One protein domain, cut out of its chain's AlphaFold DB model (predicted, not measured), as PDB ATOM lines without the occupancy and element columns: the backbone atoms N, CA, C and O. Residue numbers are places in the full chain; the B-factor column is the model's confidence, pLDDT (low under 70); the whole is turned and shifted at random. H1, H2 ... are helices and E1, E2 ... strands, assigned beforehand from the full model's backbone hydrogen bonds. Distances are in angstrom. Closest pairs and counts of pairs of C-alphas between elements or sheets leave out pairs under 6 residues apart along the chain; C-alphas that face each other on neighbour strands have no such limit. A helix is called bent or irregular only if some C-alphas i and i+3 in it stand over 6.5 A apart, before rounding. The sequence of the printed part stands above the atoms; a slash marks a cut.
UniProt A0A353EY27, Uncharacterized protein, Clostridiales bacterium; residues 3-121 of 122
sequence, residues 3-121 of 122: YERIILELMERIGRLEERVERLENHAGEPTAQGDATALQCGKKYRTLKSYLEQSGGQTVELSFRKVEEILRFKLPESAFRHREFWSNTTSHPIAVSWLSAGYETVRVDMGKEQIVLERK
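What this domain is: This is residues 3 to 121 of the 122 residues of an uncharacterized protein of Clostridiales bacterium (UniProt A0A353EY27). A small antiparallel sheet of three strands has the short helix H5 over E2 on one face and H6 on the same face but beside the strands, with H2 packed along H6 and H3 packed crosswise on H2; the long helix H1 lies off this body, and its last residues and the loop after it, residues 20 to 38, stick out as a wide free arm. The printed part has 119 residues, with six named helices and three named strands in the order H1 H2 E1 H3 H4 H5 H6 E2 E3, the sheet order being E1 - E3 - E2; the class is mixed, helices and strands. The whole is compact, with a radius of gyration of the C-alphas of 15.1 A, and spans 42 by 37 by 25 A.

How they stand to each other: Start at the sheet, where E3, residues 115 to 120, is the inner strand between the edge strands E1, residues 60 to 64, and E2, residues 104 to 110. Beside E1, look for N 61 and O 118, 2.8 A apart and within hydrogen-bond range; beside E2, for N 117 and O 108, also 2.8 A. E2 and E3 form a hairpin. H6, residues 94 to 101, is on the sheet, over none of its strands; H5, residues 84 to 87, is on the same face, over E2 at a height over the sheet of 9.1 A. H2, residues 44 to 56, only grazes the sheet with residues 50 to 54; it touches H6 at a shallow tilt of 30 degrees, the same way, the closest C-alphas being those of Lys 50 and Ser 98, 4.9 A apart. H3, residues 65 to 72, touches H2 about perpendicular, at 74 degrees, with the C-alphas of Leu 49 and Ile 71 closest at 5.9 A. H4, residues 78 to 82, and H5 touch only at the corner, and only just, with 3 pairs of C-alphas within 8 A; Ala 80 and Phe 86 have the closest C-alphas, 5.4 A apart. H1, residues 3 to 25, touches no helix and is not on the sheet. Every O i to N i+4 pair is within hydrogen-bond range in H3 and H4; the counts are 17 of 19 in H1, 7 of 9 in H2 and 3 of 4 in H6, and H5 is too short for such a pair.

Where its parts are: Find C-alpha 3 at (138.683, 177.499, 179.575); from there H1 runs 33.7 A to C-alpha 25 at (154.131, 152.197, 195.694). H2 covers 19.6 A and is irregular, only just: C-alphas 45 and 48 are 6.9 A apart. E2 covers 17.0 A, and E3 covers 16.5 A, ending at C-alpha 120, (132.995, 147.045, 169.319).

The domain as a whole: The two C-alphas farthest apart, those of Thr 32 and Gly 112, are 43.8 A apart. The printed part has no cut, and the link from H1 to H2, 18 residues, is long. Look at the B-factor column: residues 3 to 45 are under 70, and the mean pLDDT of the printed part is 72.2.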
ATOM      1  N   TYR A   3     139.087 178.487 178.572       44.78
ATOM      2  CA  TYR A   3     138.683 177.499 179.575       44.78
ATOM      3  C   TYR A   3     139.004 176.039 179.211       44.78
ATOM      4  O   TYR A   3     139.339 175.262 180.100       44.78
ATOM      5  N   GLU A   4     138.997 175.664 177.926       52.41
ATOM      6  CA  GLU A   4     139.419 174.321 177.477       52.41
ATOM      7  C   GLU A   4     140.916 174.088 177.749       52.41
ATOM      8  O   GLU A   4     141.318 172.985 178.111       52.41
ATOM      9  N   ARG A   5     141.740 175.147 177.679       46.53
ATOM     10  CA  ARG A   5     143.171 175.086 178.022       46.53
ATOM     11  C   ARG A   5     143.408 174.886 179.522       46.53
ATOM     12  O   ARG A   5     144.269 174.099 179.887       46.53
ATOM     13  N   ILE A   6     142.607 175.518 180.380       52.56
ATOM     14  CA  ILE A   6     142.717 175.404 181.847       52.56
ATOM     15  C   ILE A   6     142.221 174.037 182.354       52.56
ATOM     16  O   ILE A   6     142.810 173.455 183.266       52.56
ATOM     17  N   ILE A   7     141.154 173.491 181.761       53.22
ATOM     18  CA  ILE A   7     140.585 172.191 182.157       53.22
ATOM     19  C   ILE A   7     141.516 171.037 181.763       53.22
ATOM     20  O   ILE A   7     141.734 170.124 182.564       53.22
ATOM     21  N   LEU A   8     142.126 171.103 180.579       55.00
ATOM     22  CA  LEU A   8     143.140 170.139 180.150       55.00
ATOM     23  C   LEU A   8     144.420 170.240 180.999       55.00
ATOM     24  O   LEU A   8     144.982 169.213 181.373       55.00
ATOM     25  N   GLU A   9     144.822 171.443 181.415       58.44
ATOM     26  CA  GLU A   9     145.994 171.645 182.280       58.44
ATOM     27  C   GLU A   9     145.792 171.077 183.704       58.44
ATOM     28  O   GLU A   9     146.703 170.476 184.283       58.44
ATOM     29  N   LEU A  10     144.579 171.181 184.263       54.56
ATOM     30  CA  LEU A  10     144.209 170.550 185.540       54.56
ATOM     31  C   LEU A  10     144.170 169.014 185.447       54.56
ATOM     32  O   LEU A  10     144.602 168.340 186.386       54.56
ATOM     33  N   MET A  11     143.747 168.447 184.311       57.78
ATOM     34  CA  MET A  11     143.851 167.002 184.041       57.78
ATOM     35  C   MET A  11     145.316 166.532 183.955       57.78
ATOM     36  O   MET A  11     145.669 165.494 184.520       57.78
ATOM     37  N   GLU A  12     146.190 167.332 183.339       51.19
ATOM     38  CA  GLU A  12     147.641 167.108 183.247       51.19
ATOM     39  C   GLU A  12     148.336 167.155 184.624       51.19
ATOM     40  O   GLU A  12     149.348 166.499 184.875       51.19
ATOM     41  N   ARG A  13     147.776 167.921 185.565       56.66
ATOM     42  CA  ARG A  13     148.304 168.078 186.926       56.66
ATOM     43  C   ARG A  13     147.865 166.956 187.871       56.66
ATOM     44  O   ARG A  13     148.635 166.583 188.753       56.66
ATOM     45  N   ILE A  14     146.682 166.382 187.652       52.16
ATOM     46  CA  ILE A  14     146.173 165.227 188.408       52.16
ATOM     47  C   ILE A  14     146.864 163.932 187.953       52.16
ATOM     48  O   ILE A  14     147.307 163.166 188.803       52.16
ATOM     49  N   GLY A  15     147.107 163.745 186.652       53.62
ATOM     50  CA  GLY A  15     147.926 162.622 186.161       53.62
ATOM     51  C   GLY A  15     149.367 162.635 186.702       53.62
ATOM     52  O   GLY A  15     149.890 161.602 187.114       53.62
ATOM     53  N   ARG A  16     149.990 163.820 186.812       50.91
ATOM     54  CA  ARG A  16     151.317 163.995 187.445       50.91
ATOM     55  C   ARG A  16     151.336 163.715 188.957       50.91
ATOM     56  O   ARG A  16     152.395 163.428 189.511       50.91
ATOM     57  N   LEU A  17     150.195 163.809 189.641       48.88
ATOM     58  CA  LEU A  17     150.070 163.407 191.048       48.88
ATOM     59  C   LEU A  17     149.920 161.887 191.182       48.88
ATOM     60  O   LEU A  17     150.519 161.306 192.084       48.88
ATOM     61  N   GLU A  18     149.219 161.240 190.254       51.31
ATOM     62  CA  GLU A  18     149.104 159.777 190.200       51.31
ATOM     63  C   GLU A  18     150.466 159.094 189.926       51.31
ATOM     64  O   GLU A  18     150.774 158.086 190.554       51.31
ATOM     65  N   GLU A  19     151.348 159.690 189.109       47.12
ATOM     66  CA  GLU A  19     152.731 159.210 188.873       47.12
ATOM     67  C   GLU A  19     153.636 159.308 190.123       47.12
ATOM     68  O   GLU A  19     154.537 158.494 190.342       47.12
ATOM     69  N   ARG A  20     153.393 160.294 190.994       46.03
ATOM     70  CA  ARG A  20     154.146 160.448 192.253       46.03
ATOM     71  C   ARG A  20     153.683 159.483 193.342       46.03
ATOM     72  O   ARG A  20     154.496 159.128 194.191       46.03
ATOM     73  N   VAL A  21     152.423 159.051 193.306       48.00
ATOM     74  CA  VAL A  21     151.907 157.984 194.175       48.00
ATOM     75  C   VAL A  21     152.457 156.627 193.731       48.00
ATOM     76  O   VAL A  21     152.930 155.875 194.578       48.00
ATOM     77  N   GLU A  22     152.569 156.370 192.424       47.78
ATOM     78  CA  GLU A  22     153.204 155.139 191.917       47.78
ATOM     79  C   GLU A  22     154.691 155.031 192.338       47.78
ATOM     80  O   GLU A  22     155.178 153.956 192.691       47.78
ATOM     81  N   ARG A  23     155.433 156.151 192.398       46.38
ATOM     82  CA  ARG A  23     156.807 156.179 192.953       46.38
ATOM     83  C   ARG A  23     156.885 155.836 194.448       46.38
ATOM     84  O   ARG A  23     157.938 155.381 194.886       46.38
ATOM     85  N   LEU A  24     155.811 156.045 195.212       47.44
ATOM     86  CA  LEU A  24     155.705 155.611 196.611       47.44
ATOM     87  C   LEU A  24     155.309 154.128 196.711       47.44
ATOM     88  O   LEU A  24     155.781 153.438 197.612       47.44
ATOM     89  N   GLU A  25     154.515 153.617 195.767       50.31
ATOM     90  CA  GLU A  25     154.131 152.197 195.694       50.31
ATOM     91  C   GLU A  25     155.307 151.270 195.318       50.31
ATOM     92  O   GLU A  25     155.351 150.123 195.753       50.31
ATOM     93  N   ASN A  26     156.331 151.770 194.615       48.00
ATOM     94  CA  ASN A  26     157.548 151.010 194.276       48.00
ATOM     95  C   ASN A  26     158.488 150.696 195.470       48.00
ATOM     96  O   ASN A  26     159.592 150.200 195.254       48.00
ATOM     97  N   HIS A  27     158.095 150.967 196.722       47.25
ATOM     98  CA  HIS A  27     158.841 150.535 197.920       47.25
ATOM     99  C   HIS A  27     158.232 149.331 198.654       47.25
ATOM    100  O   HIS A  27     158.696 148.983 199.739       47.25
ATOM    101  N   ALA A  28     157.238 148.652 198.074       45.69
ATOM    102  CA  ALA A  28     156.735 147.402 198.633       45.69
ATOM    103  C   ALA A  28     156.308 146.402 197.544       45.69
ATOM    104  O   ALA A  28     155.139 146.325 197.184       45.69
ATOM    105  N   GLY A  29     157.266 145.582 197.091       35.97
ATOM    106  CA  GLY A  29     157.003 144.211 196.631       35.97
ATOM    107  C   GLY A  29     156.838 143.980 195.123       35.97
ATOM    108  O   GLY A  29     155.765 144.157 194.559       35.97
ATOM    109  N   GLU A  30     157.898 143.458 194.502       40.25
ATOM    110  CA  GLU A  30     157.865 142.603 193.298       40.25
ATOM    111  C   GLU A  30     156.951 141.363 193.510       40.25
ATOM    112  O   GLU A  30     156.821 140.939 194.665       40.25
ATOM    113  N   PRO A  31     156.329 140.741 192.467       49.78
ATOM    114  CA  PRO A  31     157.093 139.985 191.457       49.78
ATOM    115  C   PRO A  31     156.554 139.913 189.995       49.78
ATOM    116  O   PRO A  31     155.360 139.854 189.723       49.78
ATOM    117  N   THR A  32     157.530 139.860 189.075       37.16
ATOM    118  CA  THR A  32     157.704 139.007 187.864       37.16
ATOM    119  C   THR A  32     156.687 138.885 186.702       37.16
ATOM    120  O   THR A  32     155.574 138.405 186.865       37.16
ATOM    121  N   ALA A  33     157.278 139.062 185.501       37.59
ATOM    122  CA  ALA A  33     157.227 138.239 184.270       37.59
ATOM    123  C   ALA A  33     156.138 138.438 183.176       37.59
ATOM    124  O   ALA A  33     154.962 138.161 183.366       37.59
ATOM    125  N   GLN A  34     156.662 138.851 182.003       41.09
ATOM    126  CA  GLN A  34     156.286 138.705 180.575       41.09
ATOM    127  C   GLN A  34     154.820 138.618 180.081       41.09
ATOM    128  O   GLN A  34     154.052 137.762 180.499       41.09
ATOM    129  N   GLY A  35     154.532 139.359 178.990       33.59
ATOM    130  CA  GLY A  35     153.496 138.997 178.005       33.59
ATOM    131  C   GLY A  35     153.071 140.119 177.040       33.59
ATOM    132  O   GLY A  35     152.264 140.961 177.409       33.59
ATOM    133  N   ASP A  36     153.603 140.062 175.816       34.97
ATOM    134  CA  ASP A  36     153.048 140.504 174.521       34.97
ATOM    135  C   ASP A  36     152.748 141.979 174.137       34.97
ATOM    136  O   ASP A  36     151.916 142.680 174.703       34.97
ATOM    137  N   ALA A  37     153.427 142.360 173.041       36.66
ATOM    138  CA  ALA A  37     153.004 143.128 171.863       36.66
ATOM    139  C   ALA A  37     152.201 144.440 172.026       36.66
ATOM    140  O   ALA A  37     151.006 144.452 172.290       36.66
ATOM    141  N   THR A  38     152.882 145.549 171.703       46.00
ATOM    142  CA  THR A  38     152.357 146.758 171.031       46.00
ATOM    143  C   THR A  38     150.878 147.082 171.281       46.00
ATOM    144  O   THR A  38     150.028 146.918 170.413       46.00
ATOM    145  N   ALA A  39     150.565 147.616 172.455       39.22
ATOM    146  CA  ALA A  39     149.254 148.188 172.714       39.22
ATOM    147  C   ALA A  39     149.431 149.432 173.577       39.22
ATOM    148  O   ALA A  39     149.938 149.349 174.693       39.22
ATOM    149  N   LEU A  40     149.077 150.583 172.996       49.00
ATOM    150  CA  LEU A  40     148.503 151.745 173.670       49.00
ATOM    151  C   LEU A  40     148.511 151.623 175.207       49.00
ATOM    152  O   LEU A  40     147.744 150.852 175.785       49.00
ATOM    153  N   GLN A  41     149.408 152.357 175.865       52.59
ATOM    154  CA  GLN A  41     149.673 152.208 177.293       52.59
ATOM    155  C   GLN A  41     148.468 152.682 178.121       52.59
ATOM    156  O   GLN A  41     148.384 153.835 178.541       52.59
ATOM    157  N   CYS A  42     147.501 151.791 178.358       56.34
ATOM    158  CA  CYS A  42     146.478 152.014 179.368       56.34
ATOM    159  C   CYS A  42     147.199 152.043 180.720       56.34
ATOM    160  O   CYS A  42     147.863 151.074 181.098       56.34
ATOM    161  N   GLY A  43     147.116 153.160 181.448       60.28
ATOM    162  CA  GLY A  43     147.641 153.208 182.816       60.28
ATOM    163  C   GLY A  43     147.093 152.017 183.609       60.28
ATOM    164  O   GLY A  43     145.936 151.643 183.401       60.28
ATOM    165  N   LYS A  44     147.900 151.400 184.488       65.19
ATOM    166  CA  LYS A  44     147.542 150.155 185.210       65.19
ATOM    167  C   LYS A  44     146.121 150.192 185.795       65.19
ATOM    168  O   LYS A  44     145.405 149.201 185.714       65.19
ATOM    169  N   LYS A  45     145.692 151.368 186.264       66.88
ATOM    170  CA  LYS A  45     144.354 151.653 186.797       66.88
ATOM    171  C   LYS A  45     143.181 151.407 185.834       66.88
ATOM    172  O   LYS A  45     142.111 151.022 186.283       66.88
ATOM    173  N   TYR A  46     143.359 151.586 184.524       79.62
ATOM    174  CA  TYR A  46     142.290 151.410 183.532       79.62
ATOM    175  C   TYR A  46     142.315 150.040 182.844       79.62
ATOM    176  O   TYR A  46     141.434 149.733 182.041       79.62
ATOM    177  N   ARG A  47     143.286 149.178 183.178       79.69
ATOM    178  CA  ARG A  47     143.370 147.813 182.635       79.69
ATOM    179  C   ARG A  47     142.127 146.990 182.980       79.69
ATOM    180  O   ARG A  47     141.648 146.242 182.137       79.69
ATOM    181  N   THR A  48     141.571 147.162 184.179       84.88
ATOM    182  CA  THR A  48     140.368 146.438 184.616       84.88
ATOM    183  C   THR A  48     139.162 146.755 183.735       84.88
ATOM    184  O   THR A  48     138.375 145.862 183.431       84.88
ATOM    185  N   LEU A  49     139.051 148.003 183.259       86.44
ATOM    186  CA  LEU A  49     138.004 148.404 182.319       86.44
ATOM    187  C   LEU A  49     138.195 147.745 180.954       86.44
ATOM    188  O   LEU A  49     137.238 147.196 180.416       86.44
ATOM    189  N   LYS A  50     139.432 147.714 180.445       87.44
ATOM    190  CA  LYS A  50     139.771 146.983 179.217       87.44
ATOM    191  C   LYS A  50     139.339 145.514 179.319       87.44
ATOM    192  O   LYS A  50     138.546 145.049 178.507       87.44
ATOM    193  N   SER A  51     139.798 144.810 180.354       87.25
ATOM    194  CA  SER A  51     139.501 143.385 180.533       87.25
ATOM    195  C   SER A  51     138.011 143.102 180.723       87.25
ATOM    196  O   SER A  51     137.527 142.070 180.267       87.25
ATOM    197  N   TYR A  52     137.270 144.009 181.366       90.06
ATOM    198  CA  TYR A  52     135.817 143.901 181.478       90.06
ATOM    199  C   TYR A  52     135.132 143.975 180.108       90.06
ATOM    200  O   TYR A  52     134.255 143.166 179.812       90.06
ATOM    201  N   LEU A  53     135.549 144.913 179.255       88.62
ATOM    202  CA  LEU A  53     135.001 145.066 177.906       88.62
ATOM    203  C   LEU A  53     135.338 143.865 177.011       88.62
ATOM    204  O   LEU A  53     134.471 143.373 176.289       88.62
ATOM    205  N   GLU A  54     136.561 143.344 177.103       87.44
ATOM    206  CA  GLU A  54     136.970 142.120 176.400       87.44
ATOM    207  C   GLU A  54     136.117 140.914 176.829       87.44
ATOM    208  O   GLU A  54     135.638 140.162 175.982       87.44
ATOM    209  N   GLN A  55     135.851 140.767 178.134       87.12
ATOM    210  CA  GLN A  55     134.993 139.704 178.671       87.12
ATOM    211  C   GLN A  55     133.509 139.895 178.351       87.12
ATOM    212  O   GLN A  55     132.787 138.906 178.235       87.12
ATOM    213  N   SER A  56     133.038 141.137 178.201       85.44
ATOM    214  CA  SER A  56     131.632 141.405 177.890       85.44
ATOM    215  C   SER A  56     131.214 140.781 176.557       85.44
ATOM    216  O   SER A  56     130.040 140.455 176.405       85.44
ATOM    217  N   GLY A  57     132.141 140.646 175.596       74.12
ATOM    218  CA  GLY A  57     131.946 139.955 174.313       74.12
ATOM    219  C   GLY A  57     130.848 140.518 173.398       74.12
ATOM    220  O   GLY A  57     130.619 139.976 172.317       74.12
ATOM    221  N   GLY A  58     130.163 141.580 173.819       83.69
ATOM    222  CA  GLY A  58     129.023 142.168 173.130       83.69
ATOM    223  C   GLY A  58     129.450 143.139 172.038       83.69
ATOM    224  O   GLY A  58     130.476 143.804 172.142       83.69
ATOM    225  N   GLN A  59     128.634 143.254 170.990       87.75
ATOM    226  CA  GLN A  59     128.859 144.254 169.942       87.75
ATOM    227  C   GLN A  59     128.645 145.679 170.471       87.75
ATOM    228  O   GLN A  59     129.328 146.598 170.042       87.75
ATOM    229  N   THR A  60     127.742 145.855 171.434       91.19
ATOM    230  CA  THR A  60     127.449 147.139 172.071       91.19
ATOM    231  C   THR A  60     127.379 146.930 173.578       91.19
ATOM    232  O   THR A  60     126.698 146.019 174.049       91.19
ATOM    233  N   VAL A  61     128.084 147.766 174.333       92.06
ATOM    234  CA  VAL A  61     128.151 147.728 175.793       92.06
ATOM    235  C   VAL A  61     127.729 149.091 176.322       92.06
ATOM    236  O   VAL A  61     128.385 150.102 176.080       92.06
ATOM    237  N   GLU A  62     126.620 149.122 177.053       93.25
ATOM    238  CA  GLU A  62     126.167 150.315 177.762       93.25
ATOM    239  C   GLU A  62     126.680 150.276 179.203       93.25
ATOM    240  O   GLU A  62     126.434 149.315 179.936       93.25
ATOM    241  N   LEU A  63     127.393 151.321 179.619       91.88
ATOM    242  CA  LEU A  63     127.908 151.469 180.978       91.88
ATOM    243  C   LEU A  63     127.469 152.805 181.553       91.88
ATOM    244  O   LEU A  63     127.619 153.844 180.921       91.88
ATOM    245  N   SER A  64     126.980 152.799 182.787       92.94
ATOM    246  CA  SER A  64     126.861 154.037 183.555       92.94
ATOM    247  C   SER A  64     128.224 154.469 184.098       92.94
ATOM    248  O   SER A  64     129.107 153.636 184.307       92.94
ATOM    249  N   PHE A  65     128.403 155.757 184.385       89.81
ATOM    250  CA  PHE A  65     129.648 156.281 184.957       89.81
ATOM    251  C   PHE A  65     129.943 155.595 186.292       89.81
ATOM    252  O   PHE A  65     131.060 155.147 186.530       89.81
ATOM    253  N   ARG A  66     128.898 155.364 187.095       89.31
ATOM    254  CA  ARG A  66     128.974 154.553 188.314       89.31
ATOM    255  C   ARG A  66     129.455 153.129 188.040       89.31
ATOM    256  O   ARG A  66     130.256 152.600 188.803       89.31
ATOM    257  N   LYS A  67     128.992 152.491 186.960       90.25
ATOM    258  CA  LYS A  67     129.462 151.148 186.604       90.25
ATOM    259  C   LYS A  67     130.943 151.156 186.237       90.25
ATOM    260  O   LYS A  67     131.672 150.249 186.628       90.25
ATOM    261  N   VAL A  68     131.388 152.193 185.532       88.94
ATOM    262  CA  VAL A  68     132.803 152.401 185.216       88.94
ATOM    263  C   VAL A  68     133.625 152.552 186.500       88.94
ATOM    264  O   VAL A  68     134.635 151.870 186.635       88.94
ATOM    265  N   GLU A  69     133.172 153.332 187.485       88.75
ATOM    266  CA  GLU A  69     133.820 153.429 188.807       88.75
ATOM    267  C   GLU A  69     133.901 152.078 189.533       88.75
ATOM    268  O   GLU A  69     134.940 151.737 190.100       88.75
ATOM    269  N   GLU A  70     132.831 151.275 189.499       88.12
ATOM    270  CA  GLU A  70     132.821 149.934 190.103       88.12
ATOM    271  C   GLU A  70     133.856 149.002 189.467       88.12
ATOM    272  O   GLU A  70     134.528 148.248 190.176       88.12
ATOM    273  N   ILE A  71     133.988 149.048 188.139       87.94
ATOM    274  CA  ILE A  71     134.960 148.242 187.391       87.94
ATOM    275  C   ILE A  71     136.381 148.718 187.694       87.94
ATOM    276  O   ILE A  71     137.278 147.910 187.933       87.94
ATOM    277  N   LEU A  72     136.580 150.033 187.706       84.56
ATOM    278  CA  LEU A  72     137.867 150.668 187.959       84.56
ATOM    279  C   LEU A  72     138.304 150.571 189.424       84.56
ATOM    280  O   LEU A  72     139.494 150.673 189.705       84.56
ATOM    281  N   ARG A  73     137.366 150.333 190.350       83.56
ATOM    282  CA  ARG A  73     137.584 150.312 191.809       83.56
ATOM    283  C   ARG A  73     138.085 151.646 192.374       83.56
ATOM    284  O   ARG A  73     138.593 151.686 193.492       83.56
ATOM    285  N   PHE A  74     137.890 152.741 191.646       78.19
ATOM    286  CA  PHE A  74     138.134 154.100 192.116       78.19
ATOM    287  C   PHE A  74     137.075 155.052 191.562       78.19
ATOM    288  O   PHE A  74     136.401 154.751 190.576       78.19
ATOM    289  N   LYS A  75     136.933 156.206 192.216       78.19
ATOM    290  CA  LYS A  75     135.982 157.235 191.798       78.19
ATOM    291  C   LYS A  75     136.519 158.042 190.628       78.19
ATOM    292  O   LYS A  75     137.668 158.487 190.656       78.19
ATOM    293  N   LEU A  76     135.684 158.260 189.623       79.88
ATOM    294  CA  LEU A  76     136.032 159.089 188.483       79.88
ATOM    295  C   LEU A  76     136.155 160.552 188.929       79.88
ATOM    296  O   LEU A  76     135.456 160.987 189.849       79.88
ATOM    297  N   PRO A  77     137.037 161.337 188.294       76.44
ATOM    298  CA  PRO A  77     137.110 162.759 188.584       76.44
ATOM    299  C   PRO A  77     135.786 163.431 188.204       76.44
ATOM    300  O   PRO A  77     135.137 163.033 187.239       76.44
ATOM    301  N   GLU A  78     135.407 164.503 188.904       73.12
ATOM    302  CA  GLU A  78     134.186 165.268 188.596       73.12
ATOM    303  C   GLU A  78     134.137 165.749 187.137       73.12
ATOM    304  O   GLU A  78     133.065 165.939 186.565       73.12
ATOM    305  N   SER A  79     135.298 165.912 186.499       70.50
ATOM    306  CA  SER A  79     135.399 166.251 185.083       70.50
ATOM    307  C   SER A  79     134.808 165.188 184.155       70.50
ATOM    308  O   SER A  79     134.300 165.553 183.101       70.50
ATOM    309  N   ALA A  80     134.777 163.913 184.556       77.88
ATOM    310  CA  ALA A  80     134.092 162.850 183.820       77.88
ATOM    311  C   ALA A  80     132.572 163.064 183.760       77.88
ATOM    312  O   ALA A  80     131.931 162.702 182.778       77.88
ATOM    313  N   PHE A  81     132.003 163.688 184.792       81.06
ATOM    314  CA  PHE A  81     130.574 163.995 184.885       81.06
ATOM    315  C   PHE A  81     130.220 165.330 184.219       81.06
ATOM    316  O   PHE A  81     129.092 165.532 183.783       81.06
ATOM    317  N   ARG A  82     131.187 166.252 184.131       76.12
ATOM    318  CA  ARG A  82     130.981 167.606 183.591       76.12
ATOM    319  C   ARG A  82     131.343 167.743 182.113       76.12
ATOM    320  O   ARG A  82     130.742 168.565 181.426       76.12
ATOM    321  N   HIS A  83     132.312 166.972 181.621       78.19
ATOM    322  CA  HIS A  83     132.890 167.156 180.287       78.19
ATOM    323  C   HIS A  83     132.734 165.907 179.437       78.19
ATOM    324  O   HIS A  83     133.300 164.853 179.728       78.19
ATOM    325  N   ARG A  84     131.991 166.035 178.332       81.31
ATOM    326  CA  ARG A  84     131.792 164.930 177.382       81.31
ATOM    327  C   ARG A  84     133.094 164.499 176.733       81.31
ATOM    328  O   ARG A  84     133.243 163.320 176.425       81.31
ATOM    329  N   GLU A  85     134.036 165.424 176.607       78.44
ATOM    330  CA  GLU A  85     135.375 165.172 176.081       78.44
ATOM    331  C   GLU A  85     136.135 164.099 176.872       78.44
ATOM    332  O   GLU A  85     136.945 163.379 176.294       78.44
ATOM    333  N   PHE A  86     135.830 163.919 178.164       81.38
ATOM    334  CA  PHE A  86     136.434 162.864 178.981       81.38
ATOM    335  C   PHE A  86     136.157 161.454 178.431       81.38
ATOM    336  O   PHE A  86     136.986 160.556 178.559       81.38
ATOM    337  N   TRP A  87     134.999 161.271 177.792       87.38
ATOM    338  CA  TRP A  87     134.540 160.007 177.212       87.38
ATOM    339  C   TRP A  87     134.782 159.914 175.704       87.38
ATOM    340  O   TRP A  87     134.338 158.961 175.060       87.38
ATOM    341  N   SER A  88     135.446 160.907 175.114       84.75
ATOM    342  CA  SER A  88     135.734 160.920 173.685       84.75
ATOM    343  C   SER A  88     136.773 159.867 173.302       84.75
ATOM    344  O   SER A  88     137.615 159.453 174.096       84.75
ATOM    345  N   ASN A  89     136.730 159.449 172.039       87.25
ATOM    346  CA  ASN A  89     137.699 158.519 171.471       87.25
ATOM    347  C   ASN A  89     139.000 159.261 171.173       87.25
ATOM    348  O   ASN A  89     139.159 159.864 170.115       87.25
ATOM    349  N   THR A  90     139.921 159.246 172.129       80.81
ATOM    350  CA  THR A  90     141.221 159.898 172.003       80.81
ATOM    351  C   THR A  90     142.310 159.017 172.588       80.81
ATOM    352  O   THR A  90     142.158 158.416 173.648       80.81
ATOM    353  N   THR A  91     143.438 158.935 171.895       75.44
ATOM    354  CA  THR A  91     144.616 158.208 172.377       75.44
ATOM    355  C   THR A  91     145.412 159.013 173.405       75.44
ATOM    356  O   THR A  91     146.288 158.459 174.062       75.44
ATOM    357  N   SER A  92     145.092 160.299 173.590       71.19
ATOM    358  CA  SER A  92     145.750 161.179 174.564       71.19
ATOM    359  C   SER A  92     145.308 160.921 176.004       71.19
ATOM    360  O   SER A  92     146.009 161.317 176.932       71.19
ATOM    361  N   HIS A  93     144.166 160.258 176.212       72.75
ATOM    362  CA  HIS A  93     143.644 159.988 177.548       72.75
ATOM    363  C   HIS A  93     143.770 158.498 177.886       72.75
ATOM    364  O   HIS A  93     143.175 157.665 177.201       72.75
ATOM    365  N   PRO A  94     144.471 158.128 178.975       74.62
ATOM    366  CA  PRO A  94     144.702 156.726 179.333       74.62
ATOM    367  C   PRO A  94     143.413 155.956 179.650       74.62
ATOM    368  O   PRO A  94     143.392 154.731 179.532       74.62
ATOM    369  N   ILE A  95     142.339 156.659 180.025       79.94
ATOM    370  CA  ILE A  95     141.016 156.049 180.156       79.94
ATOM    371  C   ILE A  95     140.448 155.679 178.784       79.94
ATOM    372  O   ILE A  95     140.019 154.547 178.602       79.94
ATOM    373  N   ALA A  96     140.535 156.565 177.791       85.06
ATOM    374  CA  ALA A  96     140.004 156.295 176.463       85.06
ATOM    375  C   ALA A  96     140.772 155.199 175.735       85.06
ATOM    376  O   ALA A  96     140.196 154.302 175.121       85.06
ATOM    377  N   VAL A  97     142.080 155.182 175.946       83.69
ATOM    378  CA  VAL A  97     142.955 154.087 175.547       83.69
ATOM    379  C   VAL A  97     142.460 152.722 176.051       83.69
ATOM    380  O   VAL A  97     142.646 151.730 175.349       83.69
ATOM    381  N   SER A  98     141.816 152.632 177.219       85.19
ATOM    382  CA  SER A  98     141.382 151.340 177.767       85.19
ATOM    383  C   SER A  98     140.294 150.662 176.932       85.19
ATOM    384  O   SER A  98     140.444 149.485 176.609       85.19
ATOM    385  N   TRP A  99     139.251 151.385 176.512       88.81
ATOM    386  CA  TRP A  99     138.223 150.824 175.634       88.81
ATOM    387  C   TRP A  99     138.709 150.712 174.192       88.81
ATOM    388  O   TRP A  99     138.470 149.683 173.565       88.81
ATOM    389  N   LEU A 100     139.501 151.675 173.705       88.94
ATOM    390  CA  LEU A 100     140.104 151.604 172.368       88.94
ATOM    391  C   LEU A 100     141.000 150.368 172.207       88.94
ATOM    392  O   LEU A 100     140.928 149.672 171.200       88.94
ATOM    393  N   SER A 101     141.799 150.044 173.227       85.56
ATOM    394  CA  SER A 101     142.661 148.852 173.228       85.56
ATOM    395  C   SER A 101     141.893 147.545 173.411       85.56
ATOM    396  O   SER A 101     142.450 146.486 173.140       85.56
ATOM    397  N   ALA A 102     140.651 147.601 173.899       87.06
ATOM    398  CA  ALA A 102     139.730 146.465 173.928       87.06
ATOM    399  C   ALA A 102     138.979 146.292 172.592       87.06
ATOM    400  O   ALA A 102     138.147 145.394 172.475       87.06
ATOM    401  N   GLY A 103     139.230 147.155 171.598       90.12
ATOM    402  CA  GLY A 103     138.499 147.169 170.329       90.12
ATOM    403  C   GLY A 103     137.124 147.832 170.418       90.12
ATOM    404  O   GLY A 103     136.277 147.577 169.571       90.12
ATOM    405  N   TYR A 104     136.878 148.666 171.428       91.81
ATOM    406  CA  TYR A 104     135.634 149.414 171.587       91.81
ATOM    407  C   TYR A 104     135.844 150.905 171.340       91.81
ATOM    408  O   TYR A 104     136.906 151.455 171.619       91.81
ATOM    409  N   GLU A 105     134.805 151.587 170.879       92.38
ATOM    410  CA  GLU A 105     134.768 153.038 170.748       92.38
ATOM    411  C   GLU A 105     133.484 153.610 171.344       92.38
ATOM    412  O   GLU A 105     132.412 153.012 171.267       92.38
ATOM    413  N   THR A 106     133.579 154.783 171.961       92.38
ATOM    414  CA  THR A 106     132.419 155.496 172.486       92.38
ATOM    415  C   THR A 106     131.605 156.048 171.327       92.38
ATOM    416  O   THR A 106     132.039 156.980 170.650       92.38
ATOM    417  N   VAL A 107     130.408 155.503 171.119       93.00
ATOM    418  CA  VAL A 107     129.480 155.947 170.068       93.00
ATOM    419  C   VAL A 107     128.458 156.946 170.599       93.00
ATOM    420  O   VAL A 107     128.015 157.846 169.884       93.00
ATOM    421  N   ARG A 108     128.109 156.846 171.886       90.75
ATOM    422  CA  ARG A 108     127.168 157.761 172.533       90.75
ATOM    423  C   ARG A 108     127.585 158.039 173.967       90.75
ATOM    424  O   ARG A 108     128.023 157.149 174.681       90.75
ATOM    425  N   VAL A 109     127.414 159.290 174.381       91.31
ATOM    426  CA  VAL A 109     127.605 159.727 175.765       91.31
ATOM    427  C   VAL A 109     126.374 160.520 176.142       91.31
ATOM    428  O   VAL A 109     126.077 161.539 175.515       91.31
ATOM    429  N   ASP A 110     125.649 160.027 177.130       90.31
ATOM    430  CA  ASP A 110     124.436 160.627 177.651       90.31
ATOM    431  C   ASP A 110     124.744 161.182 179.045       90.31
ATOM    432  O   ASP A 110     124.739 160.464 180.040       90.31
ATOM    433  N   MET A 111     125.079 162.474 179.103       87.00
ATOM    434  CA  MET A 111     125.445 163.144 180.356       87.00
ATOM    435  C   MET A 111     124.272 163.277 181.329       87.00
ATOM    436  O   MET A 111     124.485 163.279 182.532       87.00
ATOM    437  N   GLY A 112     123.034 163.357 180.824       87.50
ATOM    438  CA  GLY A 112     121.842 163.459 181.672       87.50
ATOM    439  C   GLY A 112     121.497 162.150 182.381       87.50
ATOM    440  O   GLY A 112     120.917 162.174 183.461       87.50
ATOM    441  N   LYS A 113     121.866 161.015 181.777       88.94
ATOM    442  CA  LYS A 113     121.725 159.684 182.382       88.94
ATOM    443  C   LYS A 113     123.021 159.155 182.990       88.94
ATOM    444  O   LYS A 113     122.999 158.087 183.590       88.94
ATOM    445  N   GLU A 114     124.128 159.877 182.812       91.94
ATOM    446  CA  GLU A 114     125.474 159.458 183.211       91.94
ATOM    447  C   GLU A 114     125.830 158.090 182.612       91.94
ATOM    448  O   GLU A 114     126.279 157.177 183.305       91.94
ATOM    449  N   GLN A 115     125.571 157.925 181.312       93.38
ATOM    450  CA  GLN A 115     125.796 156.679 180.581       93.38
ATOM    451  C   GLN A 115     126.679 156.894 179.358       93.38
ATOM    452  O   GLN A 115     126.581 157.899 178.653       93.38
ATOM    453  N   ILE A 116     127.521 155.909 179.075       93.38
ATOM    454  CA  ILE A 116     128.244 155.767 177.819       93.38
ATOM    455  C   ILE A 116     127.779 154.506 177.109       93.38
ATOM    456  O   ILE A 116     127.523 153.474 177.726       93.38
ATOM    457  N   VAL A 117     127.707 154.595 175.791       93.69
ATOM    458  CA  VAL A 117     127.516 153.450 174.914       93.69
ATOM    459  C   VAL A 117     128.810 153.270 174.147       93.69
ATOM    460  O   VAL A 117     129.252 154.169 173.424       93.69
ATOM    461  N   LEU A 118     129.411 152.107 174.346       93.56
ATOM    462  CA  LEU A 118     130.609 151.650 173.672       93.56
ATOM    463  C   LEU A 118     130.197 150.626 172.618       93.56
ATOM    464  O   LEU A 118     129.396 149.738 172.896       93.56
ATOM    465  N   GLU A 119     130.745 150.730 171.419       93.75
ATOM    466  CA  GLU A 119     130.528 149.759 170.352       93.75
ATOM    467  C   GLU A 119     131.850 149.109 169.973       93.75
ATOM    468  O   GLU A 119     132.880 149.777 169.901       93.75
ATOM    469  N   ARG A 120     131.828 147.796 169.754       91.75
ATOM    470  CA  ARG A 120     132.995 147.045 169.319       91.75
ATOM    471  C   ARG A 120     133.265 147.352 167.853       91.75
ATOM    472  O   ARG A 120     132.499 146.949 166.975       91.75
ATOM    473  N   LYS A 121     134.377 148.026 167.591       81.81
ATOM    474  CA  LYS A 121     134.887 148.256 166.247       81.81
ATOM    475  C   LYS A 121     135.400 146.915 165.707       81.81
ATOM    476  O   LYS A 121     136.377 146.378 166.225       81.81
TER     477      LYS A 121